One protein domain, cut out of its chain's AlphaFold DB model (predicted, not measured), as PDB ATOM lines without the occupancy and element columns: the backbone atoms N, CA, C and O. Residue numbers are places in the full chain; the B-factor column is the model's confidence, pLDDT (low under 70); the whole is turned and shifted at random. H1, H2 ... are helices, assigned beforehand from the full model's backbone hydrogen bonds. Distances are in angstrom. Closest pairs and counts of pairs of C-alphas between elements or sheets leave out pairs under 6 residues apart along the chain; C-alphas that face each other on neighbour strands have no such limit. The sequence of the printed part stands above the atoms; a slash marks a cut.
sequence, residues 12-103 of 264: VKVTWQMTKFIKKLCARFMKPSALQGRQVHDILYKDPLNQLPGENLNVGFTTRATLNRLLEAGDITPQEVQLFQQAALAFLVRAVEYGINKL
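This is residues 12 to 103 of the 264 residues of the protein "uncharacterized protein LOC117555304" of Gymnodraco acuticeps (UniProt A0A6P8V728). One long helix, H4, has two shorter helices along it, one near each end: H1 beside its later part and H3 folded back on its beginning, both running opposite ways to H4. The short helix H2 and a long looped stretch without a named element, residues 36 to 60, lie to one side of these three helices. The printed part has 92 residues with four named helices, in the order H1, H2, H3, H4, and no named strand; the class is all helix. The whole is only just loose, close to compact, with a radius of gyration of the C-alphas of 15.0 A, and its outline is elongated, with spans of 51 by 26 by 21 A.

H1 is residues 12 to 26, 22.2 A from first to last C-alpha, and begins with C-alpha 12 at (48.093, 62.035, -33.365). H2 is residues 32 to 35, 5.2 A long. H3 is residues 61 to 72, 16.3 A long, with C-alpha 61 at (46.982, 35.615, -12.717). H4, the longest helix, is residues 78 to 102, 36.0 A long, and ends with C-alpha 102 at (52.355, 64.084, -15.737).

H1 touches H4 with its residues 22 to 26 alone, and H4 touches H1 with its residues 92 to 100 alone. Their closest C-alphas, those of Ile 22 and Val 96, are 6.3 A apart. H1 and H4 run opposite ways at a shallow tilt of 22 degrees. H2 is close to H1 but not clearly touching it; the closest C-alphas, those of Lys 23 and Leu 35, are 7.3 A apart. H2 is apart from H3 and from H4. H3 and H4 form a helical hairpin, two helices that follow each other and run opposite ways, at a shallow tilt of 23 degrees. They only just touch, with 3 pairs of C-alphas within 8 A, through residues 67 to 71 of H3 and 78 to 81 of H4. Their closest C-alphas, those of Leu 71 and Pro 78, are 7.2 A apart. H1 and H3 are apart. In H3 and H4 every O i to N i+4 pair is within hydrogen-bond range; in H1 10 of 11 are, and H2 is too short for such a pair.

The two C-alphas farthest apart are those of Val 12 and Gly 74, at 51.5 A, while the first and last printed C-alphas, those of Val 12 and Leu 103, are 14.5 A apart. The printed part has no cut. The links from H1 to H2 and from H3 to H4 are tight, with 5 residues each, and the link from H2 to H3 is long, with 25 residues. The mean pLDDT of the printed part is 87.7, and residues 12 to 14 are under 70.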
ATOM      1  N   VAL A  12      49.472  62.533 -33.474       60.12
ATOM      2  CA  VAL A  12      48.093  62.035 -33.365       60.12
ATOM      3  C   VAL A  12      48.000  60.693 -32.627       60.12
ATOM      4  O   VAL A  12      47.152  60.504 -31.751       60.12
ATOM      5  N   LYS A  13      48.891  59.743 -32.948       66.88
ATOM      6  CA  LYS A  13      48.908  58.415 -32.324       66.88
ATOM      7  C   LYS A  13      49.249  58.530 -30.836       66.88
ATOM      8  O   LYS A  13      48.743  57.742 -30.043       66.88
ATOM      9  N   VAL A  14      50.046  59.514 -30.429       69.81
ATOM     10  CA  VAL A  14      50.527  59.665 -29.045       69.81
ATOM     11  C   VAL A  14      49.384  59.993 -28.079       69.81
ATOM     12  O   VAL A  14      49.227  59.308 -27.066       69.81
ATOM     13  N   THR A  15      48.516  60.946 -28.427       71.06
ATOM     14  CA  THR A  15      47.362  61.346 -27.596       71.06
ATOM     15  C   THR A  15      46.414  60.175 -27.320       71.06
ATOM     16  O   THR A  15      45.991  59.940 -26.179       71.06
ATOM     17  N   TRP A  16      46.110  59.388 -28.356       73.50
ATOM     18  CA  TRP A  16      45.275  58.197 -28.220       73.50
ATOM     19  C   TRP A  16      45.939  57.133 -27.338       73.50
ATOM     20  O   TRP A  16      45.286  56.564 -26.459       73.50
ATOM     21  N   GLN A  17      47.243  56.892 -27.510       78.00
ATOM     22  CA  GLN A  17      47.978  55.910 -26.706       78.00
ATOM     23  C   GLN A  17      48.024  56.295 -25.226       78.00
ATOM     24  O   GLN A  17      47.819  55.433 -24.371       78.00
ATOM     25  N   MET A  18      48.221  57.576 -24.906       84.00
ATOM     26  CA  MET A  18      48.199  58.075 -23.526       84.00
ATOM     27  C   MET A  18      46.827  57.859 -22.879       84.00
ATOM     28  O   MET A  18      46.723  57.320 -21.775       84.00
ATOM     29  N   THR A  19      45.759  58.201 -23.602       83.56
ATOM     30  CA  THR A  19      44.374  58.002 -23.149       83.56
ATOM     31  C   THR A  19      44.078  56.517 -22.916       83.56
ATOM     32  O   THR A  19      43.535  56.125 -21.879       83.56
ATOM     33  N   LYS A  20      44.486  55.663 -23.861       85.38
ATOM     34  CA  LYS A  20      44.345  54.205 -23.783       85.38
ATOM     35  C   LYS A  20      45.133  53.613 -22.618       85.38
ATOM     36  O   LYS A  20      44.634  52.706 -21.954       85.38
ATOM     37  N   PHE A  21      46.339  54.111 -22.356       88.75
ATOM     38  CA  PHE A  21      47.170  53.687 -21.232       88.75
ATOM     39  C   PHE A  21      46.480  53.953 -19.891       88.75
ATOM     40  O   PHE A  21      46.338  53.025 -19.094       88.75
ATOM     41  N   ILE A  22      45.959  55.168 -19.676       90.19
ATOM     42  CA  ILE A  22      45.232  55.493 -18.442       90.19
ATOM     43  C   ILE A  22      43.980  54.626 -18.295       90.19
ATOM     44  O   ILE A  22      43.785  54.011 -17.249       90.19
ATOM     45  N   LYS A  23      43.173  54.477 -19.355       89.88
ATOM     46  CA  LYS A  23      41.983  53.608 -19.318       89.88
ATOM     47  C   LYS A  23      42.331  52.152 -18.990       89.88
ATOM     48  O   LYS A  23      41.613  51.521 -18.220       89.88
ATOM     49  N   LYS A  24      43.444  51.626 -19.515       89.88
ATOM     50  CA  LYS A  24      43.941  50.278 -19.186       89.88
ATOM     51  C   LYS A  24      44.364  50.141 -17.725       89.88
ATOM     52  O   LYS A  24      44.149  49.078 -17.150       89.88
ATOM     53  N   LEU A  25      44.968  51.171 -17.132       90.75
ATOM     54  CA  LEU A  25      45.287  51.174 -15.703       90.75
ATOM     55  C   LEU A  25      44.010  51.181 -14.860       90.75
ATOM     56  O   LEU A  25      43.865  50.332 -13.983       90.75
ATOM     57  N   CYS A  26      43.060  52.065 -15.176       91.44
ATOM     58  CA  CYS A  26      41.772  52.133 -14.485       91.44
ATOM     59  C   CYS A  26      40.997  50.811 -14.569       91.44
ATOM     60  O   CYS A  26      40.445  50.356 -13.571       91.44
ATOM     61  N   ALA A  27      41.015  50.137 -15.723       91.19
ATOM     62  CA  ALA A  27      40.342  48.852 -15.931       91.19
ATOM     63  C   ALA A  27      40.833  47.723 -15.007       91.19
ATOM     64  O   ALA A  27      40.177  46.690 -14.910       91.19
ATOM     65  N   ARG A  28      41.971  47.894 -14.320       91.31
ATOM     66  CA  ARG A  28      42.453  46.908 -13.345       91.31
ATOM     67  C   ARG A  28      41.715  46.956 -12.012       91.31
ATOM     68  O   ARG A  28      41.726  45.957 -11.303       91.31
ATOM     69  N   PHE A  29      41.115  48.092 -11.661       92.38
ATOM     70  CA  PHE A  29      40.531  48.312 -10.334       92.38
ATOM     71  C   PHE A  29      39.180  49.022 -10.342       92.38
ATOM     72  O   PHE A  29      38.566  49.147  -9.289       92.38
ATOM     73  N   MET A  30      38.702  49.475 -11.500       92.38
ATOM     74  CA  MET A  30      37.402  50.122 -11.651       92.38
ATOM     75  C   MET A  30      36.399  49.222 -12.367       92.38
ATOM     76  O   MET A  30      36.755  48.404 -13.216       92.38
ATOM     77  N   LYS A  31      35.117  49.425 -12.062       89.75
ATOM     78  CA  LYS A  31      33.998  48.789 -12.764       89.75
ATOM     79  C   LYS A  31      33.971  49.241 -14.233       89.75
ATOM     80  O   LYS A  31      34.120  50.437 -14.490       89.75
ATOM     81  N   PRO A  32      33.697  48.347 -15.204       86.75
ATOM     82  CA  PRO A  32      33.584  48.731 -16.614       86.75
ATOM     83  C   PRO A  32      32.555  49.844 -16.869       86.75
ATOM     84  O   PRO A  32      32.815  50.756 -17.654       86.75
ATOM     85  N   SER A  33      31.434  49.830 -16.139       87.38
ATOM     86  CA  SER A  33      30.386  50.860 -16.209       87.38
ATOM     87  C   SER A  33      30.864  52.255 -15.796       87.38
ATOM     88  O   SER A  33      30.343  53.252 -16.289       87.38
ATOM     89  N   ALA A  34      31.884  52.347 -14.939       85.88
ATOM     90  CA  ALA A  34      32.481  53.619 -14.540       85.88
ATOM     91  C   ALA A  34      33.471  54.173 -15.584       85.88
ATOM     92  O   ALA A  34      33.861  55.336 -15.500       85.88
ATOM     93  N   LEU A  35      33.885  53.359 -16.565       85.06
ATOM     94  CA  LEU A  35      34.852  53.726 -17.608       85.06
ATOM     95  C   LEU A  35      34.208  53.967 -18.976       85.06
ATOM     96  O   LEU A  35      34.760  54.698 -19.803       85.06
ATOM     97  N   GLN A  36      33.069  53.329 -19.237       83.19
ATOM     98  CA  GLN A  36      32.413  53.363 -20.537       83.19
ATOM     99  C   GLN A  36      31.924  54.777 -20.884       83.19
ATOM    100  O   GLN A  36      31.315  55.457 -20.063       83.19
ATOM    101  N   GLY A  37      32.228  55.234 -22.103       76.25
ATOM    102  CA  GLY A  37      31.797  56.541 -22.618       76.25
ATOM    103  C   GLY A  37      32.454  57.768 -21.972       76.25
ATOM    104  O   GLY A  37      32.205  58.879 -22.425       76.25
ATOM    105  N   ARG A  38      33.311  57.603 -20.954       81.94
ATOM    106  CA  ARG A  38      33.942  58.733 -20.253       81.94
ATOM    107  C   ARG A  38      35.286  59.119 -20.853       81.94
ATOM    108  O   ARG A  38      36.077  58.261 -21.281       81.94
ATOM    109  N   GLN A  39      35.571  60.418 -20.831       79.75
ATOM    110  CA  GLN A  39      36.914  60.923 -21.072       79.75
ATOM    111  C   GLN A  39      37.785  60.721 -19.837       79.75
ATOM    112  O   GLN A  39      37.285  60.644 -18.720       79.75
ATOM    113  N   VAL A  40      39.103  60.635 -20.031       82.31
ATOM    114  CA  VAL A  40      40.051  60.322 -18.943       82.31
ATOM    115  C   VAL A  40      39.962  61.310 -17.776       82.31
ATOM    116  O   VAL A  40      40.153  60.911 -16.631       82.31
ATOM    117  N   HIS A  41      39.631  62.571 -18.049       78.00
ATOM    118  CA  HIS A  41      39.491  63.607 -17.028       78.00
ATOM    119  C   HIS A  41      38.199  63.498 -16.200       78.00
ATOM    120  O   HIS A  41      38.182  63.993 -15.078       78.00
ATOM    121  N   ASP A  42      37.172  62.812 -16.706       84.44
ATOM    122  CA  ASP A  42      35.879  62.619 -16.028       84.44
ATOM    123  C   ASP A  42      35.805  61.292 -15.258       84.44
ATOM    124  O   ASP A  42      34.773  60.930 -14.676       84.44
ATOM    125  N   ILE A  43      36.888  60.511 -15.289       85.88
ATOM    126  CA  ILE A  43      36.968  59.250 -14.560       85.88
ATOM    127  C   ILE A  43      37.126  59.574 -13.075       85.88
ATOM    128  O   ILE A  43      38.171  60.038 -12.625       85.88
ATOM    129  N   LEU A  44      36.101  59.253 -12.288       87.44
ATOM    130  CA  LEU A  44      36.115  59.368 -10.831       87.44
ATOM    131  C   LEU A  44      36.846  58.167 -10.209       87.44
ATOM    132  O   LEU A  44      36.257  57.350  -9.508       87.44
ATOM    133  N   TYR A  45      38.144  58.035 -10.499       87.06
ATOM    134  CA  TYR A  45      38.951  56.869 -10.111       87.06
ATOM    135  C   TYR A  45      39.199  56.751  -8.601       87.06
ATOM    136  O   TYR A  45      39.541  55.674  -8.117       87.06
ATOM    137  N   LYS A  46      39.018  57.841  -7.848       87.88
ATOM    138  CA  LYS A  46      39.128  57.858  -6.382       87.88
ATOM    139  C   LYS A  46      37.833  57.464  -5.669       87.88
ATOM    140  O   LYS A  46      37.879  57.216  -4.472       87.88
ATOM    141  N   ASP A  47      36.706  57.432  -6.378       88.75
ATOM    142  CA  ASP A  47      35.404  57.121  -5.790       88.75
ATOM    143  C   ASP A  47      35.294  55.609  -5.509       88.75
ATOM    144  O   ASP A  47      35.306  54.818  -6.463       88.75
ATOM    145  N   PRO A  48      35.154  55.191  -4.235       86.06
ATOM    146  CA  PRO A  48      35.026  53.783  -3.869       86.06
ATOM    147  C   PRO A  48      33.839  53.080  -4.541       86.06
ATOM    148  O   PRO A  48      33.910  51.883  -4.807       86.06
ATOM    149  N   LEU A  49      32.764  53.803  -4.884       87.38
ATOM    150  CA  LEU A  49      31.592  53.222  -5.552       87.38
ATOM    151  C   LEU A  49      31.908  52.732  -6.969       87.38
ATOM    152  O   LEU A  49      31.269  51.796  -7.466       87.38
ATOM    153  N   ASN A  50      32.913  53.332  -7.605       87.50
ATOM    154  CA  ASN A  50      33.371  52.977  -8.944       87.50
ATOM    155  C   ASN A  50      34.472  51.910  -8.931       87.50
ATOM    156  O   ASN A  50      34.812  51.377  -9.990       87.50
ATOM    157  N   GLN A  51      35.021  51.589  -7.759       89.19
ATOM    158  CA  GLN A  51      36.099  50.622  -7.592       89.19
ATOM    159  C   GLN A  51      35.555  49.199  -7.427       89.19
ATOM    160  O   GLN A  51      34.413  48.963  -7.022       89.19
ATOM    161  N   LEU A  52      36.377  48.229  -7.812       87.12
ATOM    162  CA  LEU A  52      36.120  46.815  -7.595       87.12
ATOM    163  C   LEU A  52      36.459  46.448  -6.140       87.12
ATOM    164  O   LEU A  52      37.413  46.996  -5.584       87.12
ATOM    165  N   PRO A  53      35.731  45.495  -5.533       83.94
ATOM    166  CA  PRO A  53      36.158  44.875  -4.282       83.94
ATOM    167  C   PRO A  53      37.573  44.292  -4.419       83.94
ATOM    168  O   PRO A  53      37.939  43.839  -5.505       83.94
ATOM    169  N   GLY A  54      38.344  44.257  -3.328       77.00
ATOM    170  CA  GLY A  54      39.751  43.824  -3.342       77.00
ATOM    171  C   GLY A  54      39.981  42.447  -3.980       77.00
ATOM    172  O   GLY A  54      40.940  42.264  -4.725       77.00
ATOM    173  N   GLU A  55      39.052  41.512  -3.788       77.75
ATOM    174  CA  GLU A  55      39.083  40.161  -4.373       77.75
ATOM    175  C   GLU A  55      38.985  40.155  -5.908       77.75
ATOM    176  O   GLU A  55      39.514  39.265  -6.582       77.75
ATOM    177  N   ASN A  56      38.333  41.177  -6.466       83.88
ATOM    178  CA  ASN A  56      38.110  41.366  -7.896       83.88
ATOM    179  C   ASN A  56      39.147  42.295  -8.541       83.88
ATOM    180  O   ASN A  56      39.064  42.571  -9.738       83.88
ATOM    181  N   LEU A  57      40.135  42.763  -7.773       88.06
ATOM    182  CA  LEU A  57      41.235  43.563  -8.289       88.06
ATOM    183  C   LEU A  57      42.077  42.747  -9.278       88.06
ATOM    184  O   LEU A  57      42.521  41.633  -8.987       88.06
ATOM    185  N   ASN A  58      42.365  43.315 -10.446       88.69
ATOM    186  CA  ASN A  58      43.233  42.669 -11.420       88.69
ATOM    187  C   ASN A  58      44.714  42.917 -11.086       88.69
ATOM    188  O   ASN A  58      45.352  43.837 -11.604       88.69
ATOM    189  N   VAL A  59      45.259  42.050 -10.232       87.81
ATOM    190  CA  VAL A  59      46.687  41.998  -9.860       87.81
ATOM    191  C   VAL A  59      47.513  41.038 -10.733       87.81
ATOM    192  O   VAL A  59      48.711  40.861 -10.506       87.81
ATOM    193  N   GLY A  60      46.889  40.433 -11.751       87.56
ATOM    194  CA  GLY A  60      47.489  39.412 -12.612       87.56
ATOM    195  C   GLY A  60      47.313  37.981 -12.091       87.56
ATOM    196  O   GLY A  60      47.225  37.732 -10.888       87.56
ATOM    197  N   PHE A  61      47.261  37.022 -13.024       88.31
ATOM    198  CA  PHE A  61      46.982  35.615 -12.717       88.31
ATOM    199  C   PHE A  61      48.068  34.977 -11.845       88.31
ATOM    200  O   PHE A  61      47.750  34.366 -10.832       88.31
ATOM    201  N   THR A  62      49.344  35.182 -12.183       90.62
ATOM    202  CA  THR A  62      50.487  34.652 -11.422       90.62
ATOM    203  C   THR A  62      50.484  35.133  -9.973       90.62
ATOM    204  O   THR A  62      50.648  34.332  -9.054       90.62
ATOM    205  N   THR A  63      50.245  36.430  -9.760       91.69
ATOM    206  CA  THR A  63      50.162  37.030  -8.424       91.69
ATOM    207  C   THR A  63      49.023  36.414  -7.623       91.69
ATOM    208  O   THR A  63      49.226  36.011  -6.484       91.69
ATOM    209  N   ARG A  64      47.837  36.275  -8.232       90.06
ATOM    210  CA  ARG A  64      46.668  35.702  -7.558       90.06
ATOM    211  C   ARG A  64      46.845  34.216  -7.238       90.06
ATOM    212  O   ARG A  64      46.539  33.805  -6.127       90.06
ATOM    213  N   ALA A  65      47.405  33.436  -8.160       91.38
ATOM    214  CA  ALA A  65      47.733  32.031  -7.922       91.38
ATOM    215  C   ALA A  65      48.751  31.870  -6.781       91.38
ATOM    216  O   ALA A  65      48.606  30.988  -5.940       91.38
ATOM    217  N   THR A  66      49.747  32.757  -6.714       92.69
ATOM    218  CA  THR A  66      50.736  32.761  -5.626       92.69
ATOM    219  C   THR A  66      50.091  33.107  -4.287       92.69
ATOM    220  O   THR A  66      50.364  32.431  -3.301       92.69
ATOM    221  N   LEU A  67      49.214  34.115  -4.256       91.62
ATOM    222  CA  LEU A  67      48.494  34.521  -3.050       91.62
ATOM    223  C   LEU A  67      47.622  33.378  -2.506       91.62
ATOM    224  O   LEU A  67      47.684  33.075  -1.320       91.62
ATOM    225  N   ASN A  68      46.875  32.704  -3.385       91.38
ATOM    226  CA  ASN A  68      46.032  31.568  -3.009       91.38
ATOM    227  C   ASN A  68      46.869  30.398  -2.482       91.38
ATOM    228  O   ASN A  68      46.551  29.857  -1.433       91.38
ATOM    229  N   ARG A  69      47.982  30.066  -3.150       94.44
ATOM    230  CA  ARG A  69      48.895  29.002  -2.703       94.44
ATOM    231  C   ARG A  69      49.458  29.274  -1.305       94.44
ATOM    232  O   ARG A  69      49.545  28.356  -0.501       94.44
ATOM    233  N   LEU A  70      49.869  30.514  -1.030       93.50
ATOM    234  CA  LEU A  70      50.391  30.904   0.285       93.50
ATOM    235  C   LEU A  70      49.299  30.847   1.362       93.50
ATOM    236  O   LEU A  70      49.567  30.424   2.482       93.50
ATOM    237  N   LEU A  71      48.070  31.243   1.018       92.25
ATOM    238  CA  LEU A  71      46.930  31.185   1.932       92.25
ATOM    239  C   LEU A  71      46.545  29.733   2.258       92.25
ATOM    240  O   LEU A  71      46.319  29.404   3.417       92.25
ATOM    241  N   GLU A  72      46.512  28.858   1.250       93.12
ATOM    242  CA  GLU A  72      46.237  27.421   1.403       93.12
ATOM    243  C   GLU A  72      47.324  26.700   2.214       93.12
ATOM    244  O   GLU A  72      47.016  25.794   2.983       93.12
ATOM    245  N   ALA A  73      48.585  27.119   2.071       93.56
ATOM    246  CA  ALA A  73      49.706  26.596   2.851       93.56
ATOM    247  C   ALA A  73      49.731  27.100   4.308       93.56
ATOM    248  O   ALA A  73      50.476  26.561   5.122       93.56
ATOM    249  N   GLY A  74      48.931  28.121   4.645       91.44
ATOM    250  CA  GLY A  74      48.963  28.782   5.950       91.44
ATOM    251  C   GLY A  74      50.168  29.710   6.154       91.44
ATOM    252  O   GLY A  74      50.390  30.168   7.272       91.44
ATOM    253  N   ASP A  75      50.922  30.007   5.089       92.69
ATOM    254  CA  ASP A  75      52.068  30.928   5.112       92.69
ATOM    255  C   ASP A  75      51.625  32.389   5.292       92.69
ATOM    256  O   ASP A  75      52.405  33.224   5.746       92.69
ATOM    257  N   ILE A  76      50.383  32.699   4.900       94.06
ATOM    258  CA  ILE A  76      49.752  34.010   5.074       94.06
ATOM    259  C   ILE A  76      48.327  33.860   5.601       94.06
ATOM    260  O   ILE A  76      47.629  32.880   5.343       94.06
ATOM    261  N   THR A  77      47.870  34.885   6.298       93.06
ATOM    262  CA  THR A  77      46.525  35.004   6.856       93.06
ATOM    263  C   THR A  77      45.570  35.728   5.896       93.06
ATOM    264  O   THR A  77      45.996  36.527   5.053       93.06
ATOM    265  N   PRO A  78      44.242  35.557   6.054       90.94
ATOM    266  CA  PRO A  78      43.256  36.363   5.327       90.94
ATOM    267  C   PRO A  78      43.422  37.879   5.540       90.94
ATOM    268  O   PRO A  78      43.119  38.674   4.651       90.94
ATOM    269  N   GLN A  79      43.935  38.290   6.705       92.19
ATOM    270  CA  GLN A  79      44.208  39.694   7.025       92.19
ATOM    271  C   GLN A  79      45.369  40.248   6.184       92.19
ATOM    272  O   GLN A  79      45.277  41.358   5.661       92.19
ATOM    273  N   GLU A  80      46.430  39.465   5.981       90.94
ATOM    274  CA  GLU A  80      47.552  39.840   5.109       90.94
ATOM    275  C   GLU A  80      47.138  39.902   3.635       90.94
ATOM    276  O   GLU A  80      47.562  40.803   2.908       90.94
ATOM    277  N   VAL A  81      46.240  39.010   3.202       90.56
ATOM    278  CA  VAL A  81      45.614  39.074   1.871       90.56
ATOM    279  C   VAL A  81      44.844  40.383   1.689       90.56
ATOM    280  O   VAL A  81      45.005  41.059   0.669       90.56
ATOM    281  N   GLN A  82      44.042  40.777   2.679       90.88
ATOM    282  CA  GLN A  82      43.295  42.034   2.642       90.88
ATOM    283  C   GLN A  82      44.233  43.251   2.615       90.88
ATOM    284  O   GLN A  82      44.018  44.176   1.827       90.88
ATOM    285  N   LEU A  83      45.299  43.238   3.421       92.88
ATOM    286  CA  LEU A  83      46.312  44.296   3.443       92.88
ATOM    287  C   LEU A  83      47.009  44.429   2.081       92.88
ATOM    288  O   LEU A  83      47.164  45.539   1.566       92.88
ATOM    289  N   PHE A  84      47.370  43.305   1.458       93.44
ATOM    290  CA  PHE A  84      47.932  43.284   0.110       93.44
ATOM    291  C   PHE A  84      46.971  43.896  -0.919       93.44
ATOM    292  O   PHE A  84      47.381  44.739  -1.719       93.44
ATOM    293  N   GLN A  85      45.689  43.518  -0.892       91.69
ATOM    294  CA  GLN A  85      44.683  44.061  -1.811       91.69
ATOM    295  C   GLN A  85      44.507  45.577  -1.639       91.69
ATOM    296  O   GLN A  85      44.433  46.302  -2.633       91.69
ATOM    297  N   GLN A  86      44.497  46.072  -0.397       91.75
ATOM    298  CA  GLN A  86      44.448  47.508  -0.102       91.75
ATOM    299  C   GLN A  86      45.686  48.240  -0.633       91.75
ATOM    300  O   GLN A  86      45.554  49.278  -1.286       91.75
ATOM    301  N   ALA A  87      46.881  47.686  -0.419       92.75
ATOM    302  CA  ALA A  87      48.125  48.258  -0.926       92.75
ATOM    303  C   ALA A  87      48.164  48.279  -2.465       92.75
ATOM    304  O   ALA A  87      48.549  49.284  -3.067       92.75
ATOM    305  N   ALA A  88      47.710  47.205  -3.117       93.00
ATOM    306  CA  ALA A  88      47.631  47.114  -4.571       93.00
ATOM    307  C   ALA A  88      46.640  48.133  -5.161       93.00
ATOM    308  O   ALA A  88      46.946  48.786  -6.162       93.00
ATOM    309  N   LEU A  89      45.480  48.317  -4.523       92.62
ATOM    310  CA  LEU A  89      44.517  49.349  -4.903       92.62
ATOM    311  C   LEU A  89      45.117  50.754  -4.745       92.62
ATOM    312  O   LEU A  89      45.058  51.548  -5.684       92.62
ATOM    313  N   ALA A  90      45.744  51.045  -3.602       92.62
ATOM    314  CA  ALA A  90      46.390  52.331  -3.345       92.62
ATOM    315  C   ALA A  90      47.480  52.642  -4.384       92.62
ATOM    316  O   ALA A  90      47.542  53.756  -4.909       92.62
ATOM    317  N   PHE A  91      48.290  51.644  -4.748       94.06
ATOM    318  CA  PHE A  91      49.281  51.761  -5.814       94.06
ATOM    319  C   PHE A  91      48.638  52.101  -7.166       94.06
ATOM    320  O   PHE A  91      49.080  53.038  -7.833       94.06
ATOM    321  N   LEU A  92      47.587  51.382  -7.574       92.25
ATOM    322  CA  LEU A  92      46.921  51.606  -8.861       92.25
ATOM    323  C   LEU A  92      46.252  52.985  -8.935       92.25
ATOM    324  O   LEU A  92      46.401  53.683  -9.941       92.25
ATOM    325  N   VAL A  93      45.588  53.413  -7.858       93.25
ATOM    326  CA  VAL A  93      45.019  54.764  -7.735       93.25
ATOM    327  C   VAL A  93      46.120  55.816  -7.870       93.25
ATOM    328  O   VAL A  93      45.978  56.766  -8.643       93.25
ATOM    329  N   ARG A  94      47.250  55.630  -7.175       93.75
ATOM    330  CA  ARG A  94      48.378  56.566  -7.227       93.75
ATOM    331  C   ARG A  94      49.046  56.601  -8.601       93.75
ATOM    332  O   ARG A  94      49.454  57.677  -9.038       93.75
ATOM    333  N   ALA A  95      49.133  55.463  -9.288       92.12
ATOM    334  CA  ALA A  95      49.672  55.361 -10.640       92.12
ATOM    335  C   ALA A  95      48.796  56.101 -11.663       92.12
ATOM    336  O   ALA A  95      49.322  56.831 -12.503       92.12
ATOM    337  N   VAL A  96      47.466  55.971 -11.564       92.31
ATOM    338  CA  VAL A  96      46.521  56.737 -12.397       92.31
ATOM    339  C   VAL A  96      46.638  58.231 -12.117       92.31
ATOM    340  O   VAL A  96      46.770  59.011 -13.056       92.31
ATOM    341  N   GLU A  97      46.663  58.633 -10.846       91.88
ATOM    342  CA  GLU A  97      46.848  60.034 -10.458       91.88
ATOM    343  C   GLU A  97      48.163  60.608 -11.001       91.88
ATOM    344  O   GLU A  97      48.185  61.696 -11.574       91.88
ATOM    345  N   TYR A  98      49.264  59.868 -10.859       90.50
ATOM    346  CA  TYR A  98      50.555  60.262 -11.410       90.50
ATOM    347  C   TYR A  98      50.488  60.425 -12.931       90.50
ATOM    348  O   TYR A  98      50.935  61.443 -13.456       90.50
ATOM    349  N   GLY A  99      49.892  59.455 -13.629       88.25
ATOM    350  CA  GLY A  99      49.713  59.498 -15.075       88.25
ATOM    351  C   GLY A  99      48.909  60.717 -15.520       88.25
ATOM    352  O   GLY A  99      49.370  61.457 -16.381       88.25
ATOM    353  N   ILE A 100      47.764  60.988 -14.890       88.06
ATOM    354  CA  ILE A 100      46.925  62.155 -15.206       88.06
ATOM    355  C   ILE A 100      47.676  63.475 -14.976       88.06
ATOM    356  O   ILE A 100      47.527  64.401 -15.768       88.06
ATOM    357  N   ASN A 101      48.498  63.555 -13.926       86.88
ATOM    358  CA  ASN A 101      49.224  64.777 -13.571       86.88
ATOM    359  C   ASN A 101      50.487  65.023 -14.409       86.88
ATOM    360  O   ASN A 101      50.966  66.155 -14.463       86.88
ATOM    361  N   LYS A 102      51.083  63.980 -14.998       85.25
ATOM    362  CA  LYS A 102      52.355  64.084 -15.737       85.25
ATOM    363  C   LYS A 102      52.197  64.019 -17.244       85.25
ATOM    364  O   LYS A 102      53.034  64.558 -17.960       85.25
ATOM    365  N   LEU A 103      51.158  63.351 -17.726       83.50
ATOM    366  CA  LEU A 103      50.878  63.262 -19.147       83.50
ATOM    367  C   LEU A 103      50.178  64.549 -19.618       83.50
ATOM    368  O   LEU A 103      49.232  64.983 -18.958       83.50
TER     369      LEU A 103